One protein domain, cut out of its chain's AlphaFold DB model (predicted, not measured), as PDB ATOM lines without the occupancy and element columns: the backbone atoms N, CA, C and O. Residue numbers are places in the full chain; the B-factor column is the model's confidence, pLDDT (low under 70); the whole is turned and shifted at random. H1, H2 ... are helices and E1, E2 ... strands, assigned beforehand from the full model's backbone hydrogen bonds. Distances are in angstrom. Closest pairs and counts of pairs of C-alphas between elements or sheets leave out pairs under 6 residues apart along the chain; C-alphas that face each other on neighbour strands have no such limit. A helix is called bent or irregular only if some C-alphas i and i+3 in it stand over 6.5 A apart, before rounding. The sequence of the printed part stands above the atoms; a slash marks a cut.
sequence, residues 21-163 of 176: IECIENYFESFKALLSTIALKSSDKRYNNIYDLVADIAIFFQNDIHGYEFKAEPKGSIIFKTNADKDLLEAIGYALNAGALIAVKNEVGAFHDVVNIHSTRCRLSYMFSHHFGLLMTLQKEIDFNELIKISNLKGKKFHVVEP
ATOM      1  N   ILE A  21      10.384  89.447 168.411       93.75
ATOM      2  CA  ILE A  21      11.846  89.308 168.348       93.75
ATOM      3  C   ILE A  21      12.313  88.167 169.255       93.75
ATOM      4  O   ILE A  21      13.029  87.286 168.794       93.75
ATOM      5  N   GLU A  22      11.857  88.128 170.511       95.44
ATOM      6  CA  GLU A  22      12.187  87.045 171.449       95.44
ATOM      7  C   GLU A  22      11.783  85.671 170.899       95.44
ATOM      8  O   GLU A  22      12.532  84.706 171.014       95.44
ATOM      9  N   CYS A  23      10.618  85.579 170.256       94.81
ATOM     10  CA  CYS A  23      10.159  84.349 169.623       94.81
ATOM     11  C   CYS A  23      11.110  83.907 168.500       94.81
ATOM     12  O   CYS A  23      11.532  82.753 168.477       94.81
ATOM     13  N   ILE A  24      11.481  84.824 167.602       94.50
ATOM     14  CA  ILE A  24      12.393  84.545 166.484       94.50
ATOM     15  C   ILE A  24      13.770  84.095 166.996       94.50
ATOM     16  O   ILE A  24      14.280  83.078 166.528       94.50
ATOM     17  N   GLU A  25      14.330  84.778 167.996       96.00
ATOM     18  CA  GLU A  25      15.616  84.399 168.597       96.00
ATOM     19  C   GLU A  25      15.552  83.027 169.282       96.00
ATOM     20  O   GLU A  25      16.445  82.199 169.106       96.00
ATOM     21  N   ASN A  26      14.464  82.716 169.994       96.56
ATOM     22  CA  ASN A  26      14.283  81.395 170.602       96.56
ATOM     23  C   ASN A  26      14.203  80.277 169.549       96.56
ATOM     24  O   ASN A  26      14.751  79.187 169.750       96.56
ATOM     25  N   TYR A  27      13.534  80.531 168.419       95.81
ATOM     26  CA  TYR A  27      13.511  79.593 167.297       95.81
ATOM     27  C   TYR A  27      14.899  79.413 166.680       95.81
ATOM     28  O   TYR A  27      15.277  78.283 166.367       95.81
ATOM     29  N   PHE A  28      15.665  80.492 166.531       97.31
ATOM     30  CA  PHE A  28      17.039  80.426 166.043       97.31
ATOM     31  C   PHE A  28      17.941  79.608 166.962       97.31
ATOM     32  O   PHE A  28      18.611  78.697 166.482       97.31
ATOM     33  N   GLU A  29      17.917  79.854 168.271       97.88
ATOM     34  CA  GLU A  29      18.732  79.094 169.224       97.88
ATOM     35  C   GLU A  29      18.330  77.614 169.265       97.88
ATOM     36  O   GLU A  29      19.196  76.741 169.293       97.88
ATOM     37  N   SER A  30      17.033  77.307 169.159       97.62
ATOM     38  CA  SER A  30      16.558  75.922 169.037       97.62
ATOM     39  C   SER A  30      17.072  75.255 167.756       97.62
ATOM     40  O   SER A  30      17.510  74.103 167.774       97.62
ATOM     41  N   PHE A  31      17.060  75.982 166.637       97.44
ATOM     42  CA  PHE A  31      17.545  75.477 165.358       97.44
ATOM     43  C   PHE A  31      19.068  75.289 165.348       97.44
ATOM     44  O   PHE A  31      19.574  74.261 164.904       97.44
ATOM     45  N   LYS A  32      19.810  76.235 165.920       98.00
ATOM     46  CA  LYS A  32      21.251  76.131 166.156       98.00
ATOM     47  C   LYS A  32      21.595  74.945 167.051       98.00
ATOM     48  O   LYS A  32      22.540  74.222 166.736       98.00
ATOM     49  N   ALA A  33      20.837  74.707 168.121       97.62
ATOM     50  CA  ALA A  33      21.035  73.555 168.996       97.62
ATOM     51  C   ALA A  33      20.841  72.236 168.231       97.62
ATOM     52  O   ALA A  33      21.692  71.356 168.330       97.62
ATOM     53  N   LEU A  34      19.792  72.134 167.402       96.50
ATOM     54  CA  LEU A  34      19.568  70.986 166.515       96.50
ATOM     55  C   LEU A  34      20.775  70.749 165.595       96.50
ATOM     56  O   LEU A  34      21.312  69.647 165.556       96.50
ATOM     57  N   LEU A  35      21.233  71.779 164.883       97.00
ATOM     58  CA  LEU A  35      22.377  71.664 163.971       97.00
ATOM     59  C   LEU A  35      23.679  71.318 164.704       97.00
ATOM     60  O   LEU A  35      24.509  70.580 164.175       97.00
ATOM     61  N   SER A  36      23.833  71.798 165.938       96.88
ATOM     62  CA  SER A  36      24.973  71.483 166.802       96.88
ATOM     63  C   SER A  36      25.038  70.008 167.210       96.88
ATOM     64  O   SER A  36      26.108  69.546 167.599       96.88
ATOM     65  N   THR A  37      23.934  69.252 167.105       95.62
ATOM     66  CA  THR A  37      23.931  67.802 167.391       95.62
ATOM     67  C   THR A  37      24.639  66.970 166.323       95.62
ATOM     68  O   THR A  37      25.042  65.842 166.597       95.62
ATOM     69  N   ILE A  38      24.821  67.513 165.116       94.56
ATOM     70  CA  ILE A  38      25.500  66.817 164.023       94.56
ATOM     71  C   ILE A  38      26.988  67.159 164.099       94.56
ATOM     72  O   ILE A  38      27.423  68.224 163.654       94.56
ATOM     73  N   ALA A  39      27.761  66.260 164.704       94.94
ATOM     74  CA  ALA A  39      29.179  66.462 164.964       94.94
ATOM     75  C   ALA A  39      30.030  66.379 163.685       94.94
ATOM     76  O   ALA A  39      29.857  65.501 162.838       94.94
ATOM     77  N   LEU A  40      31.008  67.281 163.583       92.81
ATOM     78  CA  LEU A  40      32.019  67.312 162.534       92.81
ATOM     79  C   LEU A  40      33.405  67.160 163.153       92.81
ATOM     80  O   LEU A  40      33.779  67.870 164.084       92.81
ATOM     81  N   LYS A  41      34.215  66.284 162.571       92.44
ATOM     82  CA  LYS A  41      35.649  66.223 162.818       92.44
ATOM     83  C   LYS A  41      36.357  67.038 161.747       92.44
ATOM     84  O   LYS A  41      36.416  66.625 160.592       92.44
ATOM     85  N   SER A  42      36.918  68.180 162.128       90.56
ATOM     86  CA  SER A  42      37.681  69.028 161.213       90.56
ATOM     87  C   SER A  42      39.165  69.087 161.565       90.56
ATOM     88  O   SER A  42      39.571  68.928 162.716       90.56
ATOM     89  N   SER A  43      39.991  69.377 160.560       90.88
ATOM     90  CA  SER A  43      41.385  69.798 160.759       90.88
ATOM     91  C   SER A  43      41.523  71.117 161.540       90.88
ATOM     92  O   SER A  43      42.614  71.441 162.004       90.88
ATOM     93  N   ASP A  44      40.448  71.900 161.660       90.06
ATOM     94  CA  ASP A  44      40.413  73.190 162.349       90.06
ATOM     95  C   ASP A  44      39.370  73.156 163.471       90.06
ATOM     96  O   ASP A  44      38.197  72.880 163.236       90.06
ATOM     97  N   LYS A  45      39.804  73.467 164.698       88.94
ATOM     98  CA  LYS A  45      38.988  73.384 165.922       88.94
ATOM     99  C   LYS A  45      37.794  74.342 165.946       88.94
ATOM    100  O   LYS A  45      36.976  74.259 166.856       88.94
ATOM    101  N   ARG A  46      37.703  75.273 164.992       91.31
ATOM    102  CA  ARG A  46      36.538  76.155 164.837       91.31
ATOM    103  C   ARG A  46      35.310  75.434 164.284       91.31
ATOM    104  O   ARG A  46      34.226  75.979 164.410       91.31
ATOM    105  N   TYR A  47      35.475  74.249 163.694       93.44
ATOM    106  CA  TYR A  47      34.384  73.490 163.092       93.44
ATOM    107  C   TYR A  47      34.208  72.154 163.815       93.44
ATOM    108  O   TYR A  47      34.885  71.173 163.498       93.44
ATOM    109  N   ASN A  48      33.306  72.130 164.793       94.62
ATOM    110  CA  ASN A  48      33.007  70.959 165.621       94.62
ATOM    111  C   ASN A  48      31.652  70.332 165.277       94.62
ATOM    112  O   ASN A  48      31.379  69.194 165.654       94.62
ATOM    113  N   ASN A  49      30.783  71.068 164.586       96.19
ATOM    114  CA  ASN A  49      29.444  70.625 164.218       96.19
ATOM    115  C   ASN A  49      28.957  71.315 162.930       96.19
ATOM    116  O   ASN A  49      29.607  72.220 162.399       96.19
ATOM    117  N   ILE A  50      27.802  70.883 162.418       96.44
ATOM    118  CA  ILE A  50      27.199  71.440 161.198       96.44
ATOM    119  C   ILE A  50      26.866  72.926 161.334       96.44
ATOM    120  O   ILE A  50      26.994  73.656 160.349       96.44
ATOM    121  N   TYR A  51      26.470  73.397 162.520       97.69
ATOM    122  CA  TYR A  51      26.204  74.820 162.720       97.69
ATOM    123  C   TYR A  51      27.450  75.665 162.435       97.69
ATOM    124  O   TYR A  51      27.340  76.641 161.702       97.69
ATOM    125  N   ASP A  52      28.629  75.263 162.915       96.56
ATOM    126  CA  ASP A  52      29.876  76.007 162.687       96.56
ATOM    127  C   ASP A  52      30.193  76.155 161.186       96.56
ATOM    128  O   ASP A  52      30.576  77.229 160.717       96.56
ATOM    129  N   LEU A  53      29.988  75.084 160.408       95.62
ATOM    130  CA  LEU A  53      30.160  75.097 158.952       95.62
ATOM    131  C   LEU A  53      29.153  76.039 158.273       95.62
ATOM    132  O   LEU A  53      29.525  76.863 157.435       95.62
ATOM    133  N   VAL A  54      27.874  75.922 158.631       96.94
ATOM    134  CA  VAL A  54      26.790  76.733 158.057       96.94
ATOM    135  C   VAL A  54      26.946  78.209 158.429       96.94
ATOM    136  O   VAL A  54      26.707  79.077 157.591       96.94
ATOM    137  N   ALA A  55      27.382  78.505 159.652       97.38
ATOM    138  CA  ALA A  55      27.627  79.860 160.128       97.38
ATOM    139  C   ALA A  55      28.746  80.541 159.329       97.38
ATOM    140  O   ALA A  55      28.598  81.699 158.950       97.38
ATOM    141  N   ASP A  56      29.826  79.836 158.993       96.06
ATOM    142  CA  ASP A  56      30.910  80.397 158.176       96.06
ATOM    143  C   ASP A  56      30.456  80.677 156.727       96.06
ATOM    144  O   ASP A  56      30.809  81.704 156.145       96.06
ATOM    145  N   ILE A  57      29.576  79.833 156.168       96.75
ATOM    146  CA  ILE A  57      28.892  80.108 154.891       96.75
ATOM    147  C   ILE A  57      27.983  81.346 155.012       96.75
ATOM    148  O   ILE A  57      27.958  82.189 154.111       96.75
ATOM    149  N   ALA A  58      27.244  81.482 156.114       97.38
ATOM    150  CA  ALA A  58      26.379  82.634 156.363       97.38
ATOM    151  C   ALA A  58      27.182  83.934 156.485       97.38
ATOM    152  O   ALA A  58      26.817  84.928 155.863       97.38
ATOM    153  N   ILE A  59      28.309  83.909 157.199       96.75
ATOM    154  CA  ILE A  59      29.240  85.038 157.326       96.75
ATOM    155  C   ILE A  59      29.827  85.413 155.962       96.75
ATOM    156  O   ILE A  59      29.949  86.596 155.644       96.75
ATOM    157  N   PHE A  60      30.156  84.430 155.120       96.75
ATOM    158  CA  PHE A  60      30.594  84.702 153.753       96.75
ATOM    159  C   PHE A  60      29.540  85.506 152.972       96.75
ATOM    160  O   PHE A  60      29.875  86.534 152.383       96.75
ATOM    161  N   PHE A  61      28.268  85.098 153.003       97.25
ATOM    162  CA  PHE A  61      27.197  85.839 152.325       97.25
ATOM    163  C   PHE A  61      26.884  87.183 152.982       97.25
ATOM    164  O   PHE A  61      26.655  88.161 152.274       97.25
ATOM    165  N   GLN A  62      26.936  87.269 154.310       97.12
ATOM    166  CA  GLN A  62      26.809  88.529 155.037       97.12
ATOM    167  C   GLN A  62      27.853  89.545 154.558       97.12
ATOM    168  O   GLN A  62      27.500  90.684 154.269       97.12
ATOM    169  N   ASN A  63      29.111  89.125 154.409       95.69
ATOM    170  CA  ASN A  63      30.189  89.969 153.893       95.69
ATOM    171  C   ASN A  63      30.023  90.308 152.405       95.69
ATOM    172  O   ASN A  63      30.525  91.333 151.952       95.69
ATOM    173  N   ASP A  64      29.340  89.469 151.628       95.44
ATOM    174  CA  ASP A  64      29.027  89.783 150.234       95.44
ATOM    175  C   ASP A  64      27.900  90.827 150.117       95.44
ATOM    176  O   ASP A  64      27.923  91.644 149.203       95.44
ATOM    177  N   ILE A  65      26.954  90.842 151.063       96.06
ATOM    178  CA  ILE A  65      25.821  91.783 151.101       96.06
ATOM    179  C   ILE A  65      26.210  93.121 151.748       96.06
ATOM    180  O   ILE A  65      25.904  94.181 151.208       96.06
ATOM    181  N   HIS A  66      26.862  93.070 152.913       95.38
ATOM    182  CA  HIS A  66      27.135  94.223 153.787       95.38
ATOM    183  C   HIS A  66      28.626  94.562 153.889       95.38
ATOM    184  O   HIS A  66      29.042  95.285 154.794       95.38
ATOM    185  N   GLY A  67      29.450  93.997 153.006       93.25
ATOM    186  CA  GLY A  67      30.887  94.244 152.985       93.25
ATOM    187  C   GLY A  67      31.251  95.687 152.641       93.25
ATOM    188  O   GLY A  67      30.410  96.521 152.318       93.25
ATOM    189  N   TYR A  68      32.554  95.970 152.679       93.12
ATOM    190  CA  TYR A  68      33.085  97.306 152.395       93.12
ATOM    191  C   TYR A  68      32.742  97.805 150.981       93.12
ATOM    192  O   TYR A  68      32.490  98.991 150.781       93.12
ATOM    193  N   GLU A  69      32.720  96.898 150.003       93.88
ATOM    194  CA  GLU A  69      32.346  97.205 148.624       93.88
ATOM    195  C   GLU A  69      30.878  96.865 148.374       93.88
ATOM    196  O   GLU A  69      30.448  95.728 148.578       93.88
ATOM    197  N   PHE A  70      30.120  97.839 147.865       94.25
ATOM    198  CA  PHE A  70      28.743  97.611 147.449       94.25
ATOM    199  C   PHE A  70      28.686  96.694 146.223       94.25
ATOM    200  O   PHE A  70      29.282  96.978 145.182       94.25
ATOM    201  N   LYS A  71      27.890  95.628 146.325       95.31
ATOM    202  CA  LYS A  71      27.589  94.712 145.225       95.31
ATOM    203  C   LYS A  71      26.109  94.821 144.892       95.31
ATOM    204  O   LYS A  71      25.266  94.468 145.705       95.31
ATOM    205  N   ALA A  72      25.794  95.284 143.680       93.88
ATOM    206  CA  ALA A  72      24.408  95.398 143.217       93.88
ATOM    207  C   ALA A  72      23.690  94.036 143.166       93.88
ATOM    208  O   ALA A  72      22.492  93.950 143.414       93.88
ATOM    209  N   GLU A  73      24.443  92.971 142.878       94.75
ATOM    210  CA  GLU A  73      23.969  91.589 142.856       94.75
ATOM    211  C   GLU A  73      24.851  90.729 143.772       94.75
ATOM    212  O   GLU A  73      25.769  90.053 143.286       94.75
ATOM    213  N   PRO A  74      24.628  90.766 145.095       96.44
ATOM    214  CA  PRO A  74      25.412  89.959 146.014       96.44
ATOM    215  C   PRO A  74      25.148  88.466 145.776       96.44
ATOM    216  O   PRO A  74      24.123  88.059 145.221       96.44
ATOM    217  N   LYS A  75      26.086  87.634 146.204       96.75
ATOM    218  CA  LYS A  75      25.986  86.180 146.268       96.75
ATOM    219  C   LYS A  75      25.176  85.792 147.507       96.75
ATOM    220  O   LYS A  75      25.354  86.357 148.580       96.75
ATOM    221  N   GLY A  76      24.308  84.795 147.368       96.06
ATOM    222  CA  GLY A  76      23.507  84.266 148.489       96.06
ATOM    223  C   GLY A  76      22.937  82.873 148.241       96.06
ATOM    224  O   GLY A  76      22.030  82.417 148.935       96.06
ATOM    225  N   SER A  77      23.446  82.188 147.219       95.44
ATOM    226  CA  SER A  77      23.113  80.798 146.931       95.44
ATOM    227  C   SER A  77      24.338  80.057 146.412       95.44
ATOM    228  O   SER A  77      25.274  80.670 145.902       95.44
ATOM    229  N   ILE A  78      24.343  78.741 146.565       94.19
ATOM    230  CA  ILE A  78      25.444  77.851 146.212       94.19
ATOM    231  C   ILE A  78      24.963  76.910 145.115       94.19
ATOM    232  O   ILE A  78      23.827  76.439 145.152       94.19
ATOM    233  N   ILE A  79      25.832  76.620 144.156       91.62
ATOM    234  CA  ILE A  79      25.674  75.512 143.212       91.62
ATOM    235  C   ILE A  79      26.858  74.560 143.350       91.62
ATOM    236  O   ILE A  79      27.986  74.984 143.595       91.62
ATOM    237  N   PHE A  80      26.613  73.269 143.157       85.50
ATOM    238  CA  PHE A  80      27.647  72.242 143.250       85.50
ATOM    239  C   PHE A  80      28.015  71.771 141.847       85.50
ATOM    240  O   PHE A  80      27.387  70.854 141.305       85.50
ATOM    241  N   LYS A  81      29.014  72.409 141.221       78.00
ATOM    242  CA  LYS A  81      29.601  71.873 139.987       78.00
ATOM    243  C   LYS A  81      30.512  70.688 140.331       78.00
ATOM    244  O   LYS A  81      31.012  70.565 141.448       78.00
ATOM    245  N   THR A  82      30.681  69.780 139.375       66.19
ATOM    246  CA  THR A  82      31.487  68.555 139.502       66.19
ATOM    247  C   THR A  82      32.880  68.828 140.097       66.19
ATOM    248  O   THR A  82      33.525  69.797 139.700       66.19
ATOM    249  N   ASN A  83      33.340  67.940 140.997       68.62
ATOM    250  CA  ASN A  83      34.665  67.901 141.665       68.62
ATOM    251  C   ASN A  83      34.814  68.588 143.040       68.62
ATOM    252  O   ASN A  83      35.929  68.969 143.398       68.62
ATOM    253  N   ALA A  84      33.746  68.740 143.826       71.38
ATOM    254  CA  ALA A  84      33.903  69.132 145.231       71.38
ATOM    255  C   ALA A  84      34.401  67.971 146.111       71.38
ATOM    256  O   ALA A  84      34.187  66.800 145.789       71.38
ATOM    257  N   ASP A  85      35.083  68.320 147.204       82.19
ATOM    258  CA  ASP A  85      35.549  67.371 148.218       82.19
ATOM    259  C   ASP A  85      34.363  66.552 148.753       82.19
ATOM    260  O   ASP A  85      33.338  67.119 149.140       82.19
ATOM    261  N   LYS A  86      34.491  65.219 148.732       83.12
ATOM    262  CA  LYS A  86      33.404  64.297 149.077       83.12
ATOM    263  C   LYS A  86      32.951  64.478 150.516       83.12
ATOM    264  O   LYS A  86      31.749  64.524 150.748       83.12
ATOM    265  N   ASP A  87      33.889  64.634 151.445       85.88
ATOM    266  CA  ASP A  87      33.538  64.748 152.860       85.88
ATOM    267  C   ASP A  87      32.808  66.069 153.150       85.88
ATOM    268  O   ASP A  87      31.914  66.162 153.992       85.88
ATOM    269  N   LEU A  88      33.164  67.122 152.415       85.88
ATOM    270  CA  LEU A  88      32.503  68.410 152.545       85.88
ATOM    271  C   LEU A  88      31.127  68.407 151.865       85.88
ATOM    272  O   LEU A  88      30.184  68.980 152.405       85.88
ATOM    273  N   LEU A  89      30.983  67.743 150.713       86.69
ATOM    274  CA  LEU A  89      29.673  67.499 150.098       86.69
ATOM    275  C   LEU A  89      28.757  66.691 151.018       86.69
ATOM    276  O   LEU A  89      27.567  66.989 151.103       86.69
ATOM    277  N   GLU A  90      29.303  65.708 151.727       87.88
ATOM    278  CA  GLU A  90      28.570  64.942 152.728       87.88
ATOM    279  C   GLU A  90      28.079  65.848 153.862       87.88
ATOM    280  O   GLU A  90      26.878  65.884 154.134       87.88
ATOM    281  N   ALA A  91      28.957  66.664 154.459       90.25
ATOM    282  CA  ALA A  91      28.567  67.634 155.486       90.25
ATOM    283  C   ALA A  91      27.473  68.605 154.994       90.25
ATOM    284  O   ALA A  91      26.523  68.912 155.716       90.25
ATOM    285  N   ILE A  92      27.546  69.046 153.737       90.75
ATOM    286  CA  ILE A  92      26.484  69.836 153.105       90.75
ATOM    287  C   ILE A  92      25.179  69.039 152.963       90.75
ATOM    288  O   ILE A  92      24.103  69.601 153.166       90.75
ATOM    289  N   GLY A  93      25.249  67.747 152.642       89.81
ATOM    290  CA  GLY A  93      24.099  66.844 152.629       89.81
ATOM    291  C   GLY A  93      23.388  66.797 153.984       89.81
ATOM    292  O   GLY A  93      22.170  66.948 154.044       89.81
ATOM    293  N   TYR A  94      24.140  66.708 155.083       92.31
ATOM    294  CA  TYR A  94      23.576  66.812 156.434       92.31
ATOM    295  C   TYR A  94      22.931  68.179 156.696       92.31
ATOM    296  O   TYR A  94      21.835  68.242 157.252       92.31
ATOM    297  N   ALA A  95      23.553  69.273 156.249       93.56
ATOM    298  CA  ALA A  95      22.969  70.610 156.363       93.56
ATOM    299  C   ALA A  95      21.667  70.766 155.548       93.56
ATOM    300  O   ALA A  95      20.739  71.436 156.003       93.56
ATOM    301  N   LEU A  96      21.568  70.144 154.368       92.12
ATOM    302  CA  LEU A  96      20.334  70.076 153.573       92.12
ATOM    303  C   LEU A  96      19.249  69.271 154.301       92.12
ATOM    304  O   LEU A  96      18.127  69.751 154.451       92.12
ATOM    305  N   ASN A  97      19.596  68.086 154.806       90.38
ATOM    306  CA  ASN A  97      18.667  67.203 155.518       90.38
ATOM    307  C   ASN A  97      18.133  67.839 156.807       90.38
ATOM    308  O   ASN A  97      16.959  67.681 157.137       90.38
ATOM    309  N   ALA A  98      18.972  68.596 157.513       92.31
ATOM    310  CA  ALA A  98      18.579  69.336 158.706       92.31
ATOM    311  C   ALA A  98      17.839  70.653 158.395       92.31
ATOM    312  O   ALA A  98      17.456  71.371 159.314       92.31
ATOM    313  N   GLY A  99      17.647  71.001 157.117       92.94
ATOM    314  CA  GLY A  99      16.946  72.213 156.690       92.94
ATOM    315  C   GLY A  99      17.741  73.508 156.862       92.94
ATOM    316  O   GLY A  99      17.166  74.591 156.758       92.94
ATOM    317  N   ALA A 100      19.050  73.436 157.129       96.38
ATOM    318  CA  ALA A 100      19.924  74.607 157.195       96.38
ATOM    319  C   ALA A 100      20.212  75.180 155.802       96.38
ATOM    320  O   ALA A 100      20.293  76.398 155.620       96.38
ATOM    321  N   LEU A 101      20.300  74.295 154.810       94.62
ATOM    322  CA  LEU A 101      20.290  74.638 153.398       94.62
ATOM    323  C   LEU A 101      18.966  74.198 152.777       94.62
ATOM    324  O   LEU A 101      18.427  73.144 153.098       94.62
ATOM    325  N   ILE A 102      18.454  75.010 151.862       92.31
ATOM    326  CA  ILE A 102      17.193  74.792 151.162       92.31
ATOM    327  C   ILE A 102      17.491  74.719 149.671       92.31
ATOM    328  O   ILE A 102      17.999  75.681 149.088       92.31
ATOM    329  N   ALA A 103      17.162  73.590 149.048       88.75
ATOM    330  CA  ALA A 103      17.219  73.448 147.600       88.75
ATOM    331  C   ALA A 103      16.215  74.402 146.932       88.75
ATOM    332  O   ALA A 103      15.029  74.447 147.273       88.75
ATOM    333  N   VAL A 104      16.695  75.174 145.965       86.50
ATOM    334  CA  VAL A 104      15.872  76.004 145.092       86.50
ATOM    335  C   VAL A 104      15.318  75.073 144.021       86.50
ATOM    336  O   VAL A 104      16.071  74.527 143.218       86.50
ATOM    337  N   LYS A 105      14.006  74.822 144.059       70.44
ATOM    338  CA  LYS A 105      13.336  73.911 143.122       70.44
ATOM    339  C   LYS A 105      13.562  74.385 141.686       70.44
ATOM    340  O   LYS A 105      13.072  75.454 141.338       70.44
ATOM    341  N   ASN A 106      14.216  73.560 140.872       56.62
ATOM    342  CA  ASN A 106      14.220  73.735 139.420       56.62
ATOM    343  C   ASN A 106      13.247  72.792 138.700       56.62
ATOM    344  O   ASN A 106      12.872  73.115 137.591       56.62
ATOM    345  N   GLU A 107      12.773  71.709 139.328       45.03
ATOM    346  CA  GLU A 107      11.616  70.902 138.907       45.03
ATOM    347  C   GLU A 107      11.310  69.850 139.999       45.03
ATOM    348  O   GLU A 107      12.108  69.618 140.910       45.03
ATOM    349  N   VAL A 108      10.099  69.291 139.993       39.41
ATOM    350  CA  VAL A 108       9.527  68.444 141.056       39.41
ATOM    351  C   VAL A 108      10.275  67.104 141.177       39.41
ATOM    352  O   VAL A 108      10.270  66.330 140.229       39.41
ATOM    353  N   GLY A 109      10.843  66.780 142.352       44.62
ATOM    354  CA  GLY A 109      11.135  65.379 142.728       44.62
ATOM    355  C   GLY A 109      12.507  65.026 143.326       44.62
ATOM    356  O   GLY A 109      12.670  63.897 143.771       44.62
ATOM    357  N   ALA A 110      13.482  65.932 143.411       44.88
ATOM    358  CA  ALA A 110      14.866  65.573 143.782       44.88
ATOM    359  C   ALA A 110      15.188  65.558 145.301       44.88
ATOM    360  O   ALA A 110      16.319  65.830 145.691       44.88
ATOM    361  N   PHE A 111      14.218  65.288 146.182       49.50
ATOM    362  CA  PHE A 111      14.387  65.487 147.637       49.50
ATOM    363  C   PHE A 111      15.014  64.313 148.412       49.50
ATOM    364  O   PHE A 111      15.124  64.411 149.631       49.50
ATOM    365  N   HIS A 112      15.433  63.226 147.756       47.88
ATOM    366  CA  HIS A 112      15.832  62.007 148.480       47.88
ATOM    367  C   HIS A 112      17.239  61.465 148.221       47.88
ATOM    368  O   HIS A 112      17.646  60.574 148.955       47.88
ATOM    369  N   ASP A 113      18.024  62.039 147.306       49.59
ATOM    370  CA  ASP A 113      19.376  61.537 147.040       49.59
ATOM    371  C   ASP A 113      20.436  62.641 147.097       49.59
ATOM    372  O   ASP A 113      20.491  63.529 146.243       49.59
ATOM    373  N   VAL A 114      21.371  62.505 148.047       51.38
ATOM    374  CA  VAL A 114      22.676  63.205 148.069       51.38
ATOM    375  C   VAL A 114      23.389  63.081 146.708       51.38
ATOM    376  O   VAL A 114      24.127  63.972 146.292       51.38
ATOM    377  N   VAL A 115      23.089  62.009 145.964       49.81
ATOM    378  CA  VAL A 115      23.618  61.689 144.630       49.81
ATOM    379  C   VAL A 115      23.254  62.742 143.564       49.81
ATOM    380  O   VAL A 115      23.992  62.881 142.590       49.81
ATOM    381  N   ASN A 116      22.192  63.542 143.753       56.16
ATOM    382  CA  ASN A 116      21.737  64.553 142.780       56.16
ATOM    383  C   ASN A 116      21.954  66.014 143.232       56.16
ATOM    384  O   ASN A 116      21.377  66.953 142.676       56.16
ATOM    385  N   ILE A 117      22.816  66.242 144.235       64.69
ATOM    386  CA  ILE A 117      23.234  67.601 144.635       64.69
ATOM    387  C   ILE A 117      23.987  68.300 143.491       64.69
ATOM    388  O   ILE A 117      23.944  69.526 143.363       64.69
ATOM    389  N   HIS A 118      24.643  67.530 142.620       65.31
ATOM    390  CA  HIS A 118      25.276  68.040 141.411       65.31
ATOM    391  C   HIS A 118      24.235  68.760 140.546       65.31
ATOM    392  O   HIS A 118      23.250  68.155 140.145       65.31
ATOM    393  N   SER A 119      24.454  70.048 140.264       67.75
ATOM    394  CA  SER A 119      23.523  70.985 139.593       67.75
ATOM    395  C   SER A 119      22.356  71.550 140.418       67.75
ATOM    396  O   SER A 119      21.692  72.479 139.956       67.75
ATOM    397  N   THR A 120      22.151  71.104 141.659       79.81
ATOM    398  CA  THR A 120      21.129  71.699 142.528       79.81
ATOM    399  C   THR A 120      21.642  73.009 143.117       79.81
ATOM    400  O   THR A 120      22.687  73.059 143.768       79.81
ATOM    401  N   ARG A 121      20.886  74.089 142.907       89.31
ATOM    402  CA  ARG A 121      21.109  75.360 143.594       89.31
ATOM    403  C   ARG A 121      20.496  75.288 144.980       89.31
ATOM    404  O   ARG A 121      19.330  74.928 145.116       89.31
ATOM    405  N   CYS A 122      21.238  75.674 146.003       92.50
ATOM    406  CA  CYS A 122      20.717  75.799 147.357       92.50
ATOM    407  C   CYS A 122      20.977  77.192 147.928       92.50
ATOM    408  O   CYS A 122      21.841  77.933 147.465       92.50
ATOM    409  N   ARG A 123      20.202  77.566 148.938       94.75
ATOM    410  CA  ARG A 123      20.384  78.792 149.723       94.75
ATOM    411  C   ARG A 123      20.315  78.463 151.204       94.75
ATOM    412  O   ARG A 123      19.780  77.421 151.571       94.75
ATOM    413  N   LEU A 124      20.780  79.368 152.054       96.75
ATOM    414  CA  LEU A 124      20.553  79.245 153.491       96.75
ATOM    415  C   LEU A 124      19.058  79.355 153.826       96.75
ATOM    416  O   LEU A 124      18.282  80.034 153.138       96.75
ATOM    417  N   SER A 125      18.659  78.671 154.895       95.88
ATOM    418  CA  SER A 125      17.349  78.850 155.514       95.88
ATOM    419  C   SER A 125      17.142  80.307 155.925       95.88
ATOM    420  O   SER A 125      18.052  80.953 156.442       95.88
ATOM    421  N   TYR A 126      15.925  80.825 155.755       95.19
ATOM    422  CA  TYR A 126      15.607  82.189 156.196       95.19
ATOM    423  C   TYR A 126      15.583  82.332 157.722       95.19
ATOM    424  O   TYR A 126      15.598  83.452 158.223       95.19
ATOM    425  N   MET A 127      15.649  81.221 158.463       94.94
ATOM    426  CA  MET A 127      15.925  81.248 159.902       94.94
ATOM    427  C   MET A 127      17.257  81.931 160.229       94.94
ATOM    428  O   MET A 127      17.396  82.502 161.298       94.94
ATOM    429  N   PHE A 128      18.225  81.933 159.310       96.56
ATOM    430  CA  PHE A 128      19.503  82.621 159.501       96.56
ATOM    431  C   PHE A 128      19.442  84.121 159.183       96.56
ATOM    432  O   PHE A 128      20.373  84.854 159.512       96.56
ATOM    433  N   SER A 129      18.376  84.601 158.532       96.06
ATOM    434  CA  SER A 129      18.328  85.961 157.986       96.06
ATOM    435  C   SER A 129      18.384  87.045 159.055       96.06
ATOM    436  O   SER A 129      19.119  88.010 158.872       96.06
ATOM    437  N   HIS A 130      17.659  86.893 160.169       94.44
ATOM    438  CA  HIS A 130      17.671  87.902 161.237       94.44
ATOM    439  C   HIS A 130      19.014  87.945 161.979       94.44
ATOM    440  O   HIS A 130      19.446  89.021 162.378       94.44
ATOM    441  N   HIS A 131      19.692  86.801 162.107       95.69
ATOM    442  CA  HIS A 131      20.946  86.698 162.849       95.69
ATOM    443  C   HIS A 131      22.159  87.159 162.024       95.69
ATOM    444  O   HIS A 131      23.014  87.889 162.516       95.69
ATOM    445  N   PHE A 132      22.221  86.774 160.746       96.62
ATOM    446  CA  PHE A 132      23.350  87.080 159.856       96.62
ATOM    447  C   PHE A 132      23.065  88.234 158.881       96.62
ATOM    448  O   PHE A 132      23.890  88.544 158.023       96.62
ATOM    449  N   GLY A 133      21.896  88.873 158.968       95.94
ATOM    450  CA  GLY A 133      21.504  89.958 158.064       95.94
ATOM    451  C   GLY A 133      21.335  89.514 156.607       95.94
ATOM    452  O   GLY A 133      21.584  90.300 155.692       95.94
ATOM    453  N   LEU A 134      20.953  88.258 156.365       96.81
ATOM    454  CA  LEU A 134      20.799  87.724 155.008       96.81
ATOM    455  C   LEU A 134      19.509  88.228 154.361       96.81
ATOM    456  O   LEU A 134      18.463  88.324 155.003       96.81
ATOM    457  N   LEU A 135      19.558  88.459 153.052       95.25
ATOM    458  CA  LEU A 135      18.383  88.841 152.277       95.25
ATOM    459  C   LEU A 135      17.385  87.674 152.166       95.25
ATOM    460  O   LEU A 135      17.763  86.518 151.985       95.25
ATOM    461  N   MET A 136      16.088  87.985 152.220       93.62
ATOM    462  CA  MET A 136      15.001  86.996 152.114       93.62
ATOM    463  C   MET A 136      14.523  86.750 150.671       93.62
ATOM    464  O   MET A 136      13.460  86.176 150.449       93.62
ATOM    465  N   THR A 137      15.286  87.194 149.673       91.88
ATOM    466  CA  THR A 137      15.040  86.902 148.250       91.88
ATOM    467  C   THR A 137      15.954  85.765 147.778       91.88
ATOM    468  O   THR A 137      16.624  85.139 148.600       91.88
ATOM    469  N   LEU A 138      15.983  85.449 146.482       92.12
ATOM    470  CA  LEU A 138      17.016  84.585 145.906       92.12
ATOM    471  C   LEU A 138      18.111  85.466 145.291       92.12
ATOM    472  O   LEU A 138      17.829  86.237 144.378       92.12
ATOM    473  N   GLN A 139      19.342  85.356 145.788       95.19
ATOM    474  CA  GLN A 139      20.500  86.124 145.309       95.19
ATOM    475  C   GLN A 139      21.389  85.276 144.404       95.19
ATOM    476  O   GLN A 139      21.232  84.056 144.372       95.19
ATOM    477  N   LYS A 140      22.355  85.898 143.720       95.62
ATOM    478  CA  LYS A 140      23.265  85.256 142.759       95.62
ATOM    479  C   LYS A 140      23.923  83.991 143.322       95.62
ATOM    480  O   LYS A 140      24.211  83.894 144.518       95.62
ATOM    481  N   GLU A 141      24.121  83.004 142.456       94.44
ATOM    482  CA  GLU A 141      24.831  81.778 142.807       94.44
ATOM    483  C   GLU A 141      26.355  81.957 142.820       94.44
ATOM    484  O   GLU A 141      26.924  82.747 142.062       94.44
ATOM    485  N   ILE A 142      27.020  81.171 143.658       94.81
ATOM    486  CA  ILE A 142      28.459  80.919 143.610       94.81
ATOM    487  C   ILE A 142      28.692  79.412 143.508       94.81
ATOM    488  O   ILE A 142      27.967  78.616 144.107       94.81
ATOM    489  N   ASP A 143      29.708  79.009 142.748       92.31
ATOM    490  CA  ASP A 143      30.155  77.622 142.776       92.31
ATOM    491  C   ASP A 143      30.726  77.259 144.153       92.31
ATOM    492  O   ASP A 143      31.503  78.016 144.733       92.31
ATOM    493  N   PHE A 144      30.372  76.088 144.674       90.81
ATOM    494  CA  PHE A 144      30.809  75.668 146.001       90.81
ATOM    495  C   PHE A 144      32.337  75.596 146.126       90.81
ATOM    496  O   PHE A 144      32.891  76.031 147.134       90.81
ATOM    497  N   ASN A 145      33.046  75.148 145.085       89.62
ATOM    498  CA  ASN A 145      34.509  75.127 145.108       89.62
ATOM    499  C   ASN A 145      35.104  76.533 145.084       89.62
ATOM    500  O   ASN A 145      36.149  76.767 145.691       89.62
ATOM    501  N   GLU A 146      34.467  77.471 144.383       92.19
ATOM    502  CA  GLU A 146      34.848  78.881 144.440       92.19
ATOM    503  C   GLU A 146      34.658  79.430 145.857       92.19
ATOM    504  O   GLU A 146      35.608  79.994 146.396       92.19
ATOM    505  N   LEU A 147      33.501  79.185 146.490       93.19
ATOM    506  CA  LEU A 147      33.220  79.587 147.874       93.19
ATOM    507  C   LEU A 147      34.295  79.071 148.832       93.19
ATOM    508  O   LEU A 147      34.850  79.848 149.609       93.19
ATOM    509  N   ILE A 148      34.648  77.786 148.757       90.56
ATOM    510  CA  ILE A 148      35.683  77.189 149.617       90.56
ATOM    511  C   ILE A 148      37.033  77.879 149.414       90.56
ATOM    512  O   ILE A 148      37.736  78.164 150.379       90.56
ATOM    513  N   LYS A 149      37.415  78.164 148.164       89.94
ATOM    514  CA  LYS A 149      38.715  78.777 147.844       89.94
ATOM    515  C   LYS A 149      38.874  80.189 148.402       89.94
ATOM    516  O   LYS A 149      40.016  80.593 148.631       89.94
ATOM    517  N   ILE A 150      37.777  80.924 148.564       91.00
ATOM    518  CA  ILE A 150      37.778  82.342 148.958       91.00
ATOM    519  C   ILE A 150      37.230  82.590 150.371       91.00
ATOM    520  O   ILE A 150      37.180  83.738 150.802       91.00
ATOM    521  N   SER A 151      36.828  81.540 151.090       89.00
ATOM    522  CA  SER A 151      36.344  81.601 152.475       89.00
ATOM    523  C   SER A 151      37.347  80.976 153.453       89.00
ATOM    524  O   SER A 151      38.406  80.469 153.066       89.00
ATOM    525  N   ASN A 152      37.000  80.971 154.742       87.81
ATOM    526  CA  ASN A 152      37.807  80.339 155.787       87.81
ATOM    527  C   ASN A 152      37.850  78.801 155.681       87.81
ATOM    528  O   ASN A 152      38.676  78.169 156.347       87.81
ATOM    529  N   LEU A 153      37.020  78.216 154.809       86.25
ATOM    530  CA  LEU A 153      36.966  76.783 154.510       86.25
ATOM    531  C   LEU A 153      38.144  76.299 153.647       86.25
ATOM    532  O   LEU A 153      38.336  75.093 153.477       86.25
ATOM    533  N   LYS A 154      38.960  77.210 153.100       87.00
ATOM    534  CA  LYS A 154      40.076  76.857 152.219       87.00
ATOM    535  C   LYS A 154      41.054  75.887 152.888       87.00
ATOM    536  O   LYS A 154      41.673  76.200 153.906       87.00
ATOM    537  N   GLY A 155      41.249  74.725 152.259       82.38
ATOM    538  CA  GLY A 155      42.212  73.706 152.698       82.38
ATOM    539  C   GLY A 155      41.821  72.984 153.990       82.38
ATOM    540  O   GLY A 155      42.655  72.288 154.569       82.38
ATOM    541  N   LYS A 156      40.581  73.162 154.455       86.12
ATOM    542  CA  LYS A 156      40.054  72.487 155.637       86.12
ATOM    543  C   LYS A 156      39.494  71.131 155.237       86.12
ATOM    544  O   LYS A 156      38.807  71.017 154.228       86.12
ATOM    545  N   LYS A 157      39.803  70.118 156.041       85.94
ATOM    546  CA  LYS A 157      39.225  68.779 155.922       85.94
ATOM    547  C   LYS A 157      38.125  68.625 156.951       85.94
ATOM    548  O   LYS A 157      38.281  69.115 158.073       85.94
ATOM    549  N   PHE A 158      37.061  67.945 156.571       86.25
ATOM    550  CA  PHE A 158      35.899  67.674 157.403       86.25
ATOM    551  C   PHE A 158      35.596  66.191 157.298       86.25
ATOM    552  O   PHE A 158      35.885  65.606 156.271       86.25
ATOM    553  N   HIS A 159      35.030  65.602 158.339       88.12
ATOM    554  CA  HIS A 159      34.406  64.287 158.299       88.12
ATOM    555  C   HIS A 159      33.224  64.332 159.257       88.12
ATOM    556  O   HIS A 159      33.372  64.808 160.388       88.12
ATOM    557  N   VAL A 160      32.055  63.878 158.822       84.19
ATOM    558  CA  VAL A 160      30.898  63.789 159.713       84.19
ATOM    559  C   VAL A 160      31.127  62.625 160.670       84.19
ATOM    560  O   VAL A 160      31.574  61.553 160.266       84.19
ATOM    561  N   VAL A 161      30.892  62.851 161.960       86.88
ATOM    562  CA  VAL A 161      31.024  61.792 162.962       86.88
ATOM    563  C   VAL A 161      29.683  61.084 163.063       86.88
ATOM    564  O   VAL A 161      28.745  61.607 163.663       86.88
ATOM    565  N   GLU A 162      29.590  59.892 162.481       74.94
ATOM    566  CA  GLU A 162      28.439  59.026 162.713       74.94
ATOM    567  C   GLU A 162      28.474  58.489 164.153       74.94
ATOM    568  O   GLU A 162      29.528  58.038 164.621       74.94
ATOM    569  N   PRO A 163      27.350  58.514 164.886       57.25
ATOM    570  CA  PRO A 163      27.272  57.862 166.181       57.25
ATOM    571  C   PRO A 163      27.342  56.342 165.986       57.25
ATOM    572  O   PRO A 163      26.349  55.686 165.683       57.25
TER     573      PRO A 163
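Overview. This is residues 21 to 163 of the 176 residues of an uncharacterized protein of Aeromonas veronii (UniProt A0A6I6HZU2). A small twisted sheet of four strands, E3, E4, E2 and E5, has the long helix H2 crossing one face, with H3 standing on that same face at the E3 edge. H1 and the short H4 pack on H2, while the two-stranded ribbon of E1 and E6 lies beside H3. The 143 printed residues hold five named helices and six named strands, in the order H1 E1 H2 E2 H3 E3 E4 H4 E5 H5 E6; the class is mixed, helices and strands. The larger sheet runs E3 E4 E2 E5 and is mixed, and the smaller is antiparallel. The whole is compact, with a radius of gyration of the C-alphas of 14.6 A and a rounded outline of 38 by 34 by 34 A.

Along the chain. H1, residues 21 to 36, begins with C-alpha 21 at (11.846, 89.308, 168.348) and is 22.2 A long. E1 is residues 40 to 42. H2, residues 50 to 66, is 24.0 A long and begins with C-alpha 50 at (27.199, 71.440, 161.198). E2 is residues 75 to 79, 11.1 A. H3, residues 86 to 97, is 16.3 A. E3 is residues 101 to 103 and E4 residues 121 to 124. H4, residues 126 to 132, is irregular, with C-alphas 127 and 130 7.0 A apart. E5 is residues 140 to 143, H5 residues 144 to 150, and E6 residues 158 to 160, ending with C-alpha 160 at (30.898, 63.789, 159.713).

Arrangement. H2 is the hub. Its residues 50 to 52 touch H1, the closest C-alphas being those of Leu 35 and Tyr 51, 5.1 A, at a steep tilt of 50 degrees, opposite ways. H2 touches H3 about perpendicular at 85 degrees, closest at C-alphas Ile 50 and Ala 95, 6.5 A. H2 touches H4, closest at C-alphas Gln 62 and Phe 132, 6.1 A. H2 is on the sheet at a height of 8.5 A and runs across the strands. H5 only grazes the sheet with residues 144 to 147. E3 and E4 form an antiparallel hairpin, with N 102 and O 123 2.8 A apart. E4 and E2 are antiparallel, N 78 to O 122 2.8 A; E2 and E5 are parallel, N 79 to O 142 2.9 A. E2, H3 and E3 make a split strand-helix-strand unit, two strands running the same way with E4 between them, its crossover right-handed. E1 and E6 are antiparallel, N 41 to O 159 2.8 A. In H1, H2, H3 and H5 every O i to N i+4 pair is within hydrogen-bond range; H4 has 1 of 3, and 2 of 4 O i to N i+3 pairs.

Size, cuts and confidence. The C-alphas of Ala 72 and Pro 163, the two farthest apart, are 44.1 A apart. The printed part has no cut. The link from E3 to E4, residues 104 to 120, is long, and residues 67 to 72 stand free. Mean pLDDT of the printed part is 87.9; residues 82 to 83, 106 to 119 and 163 are under 70.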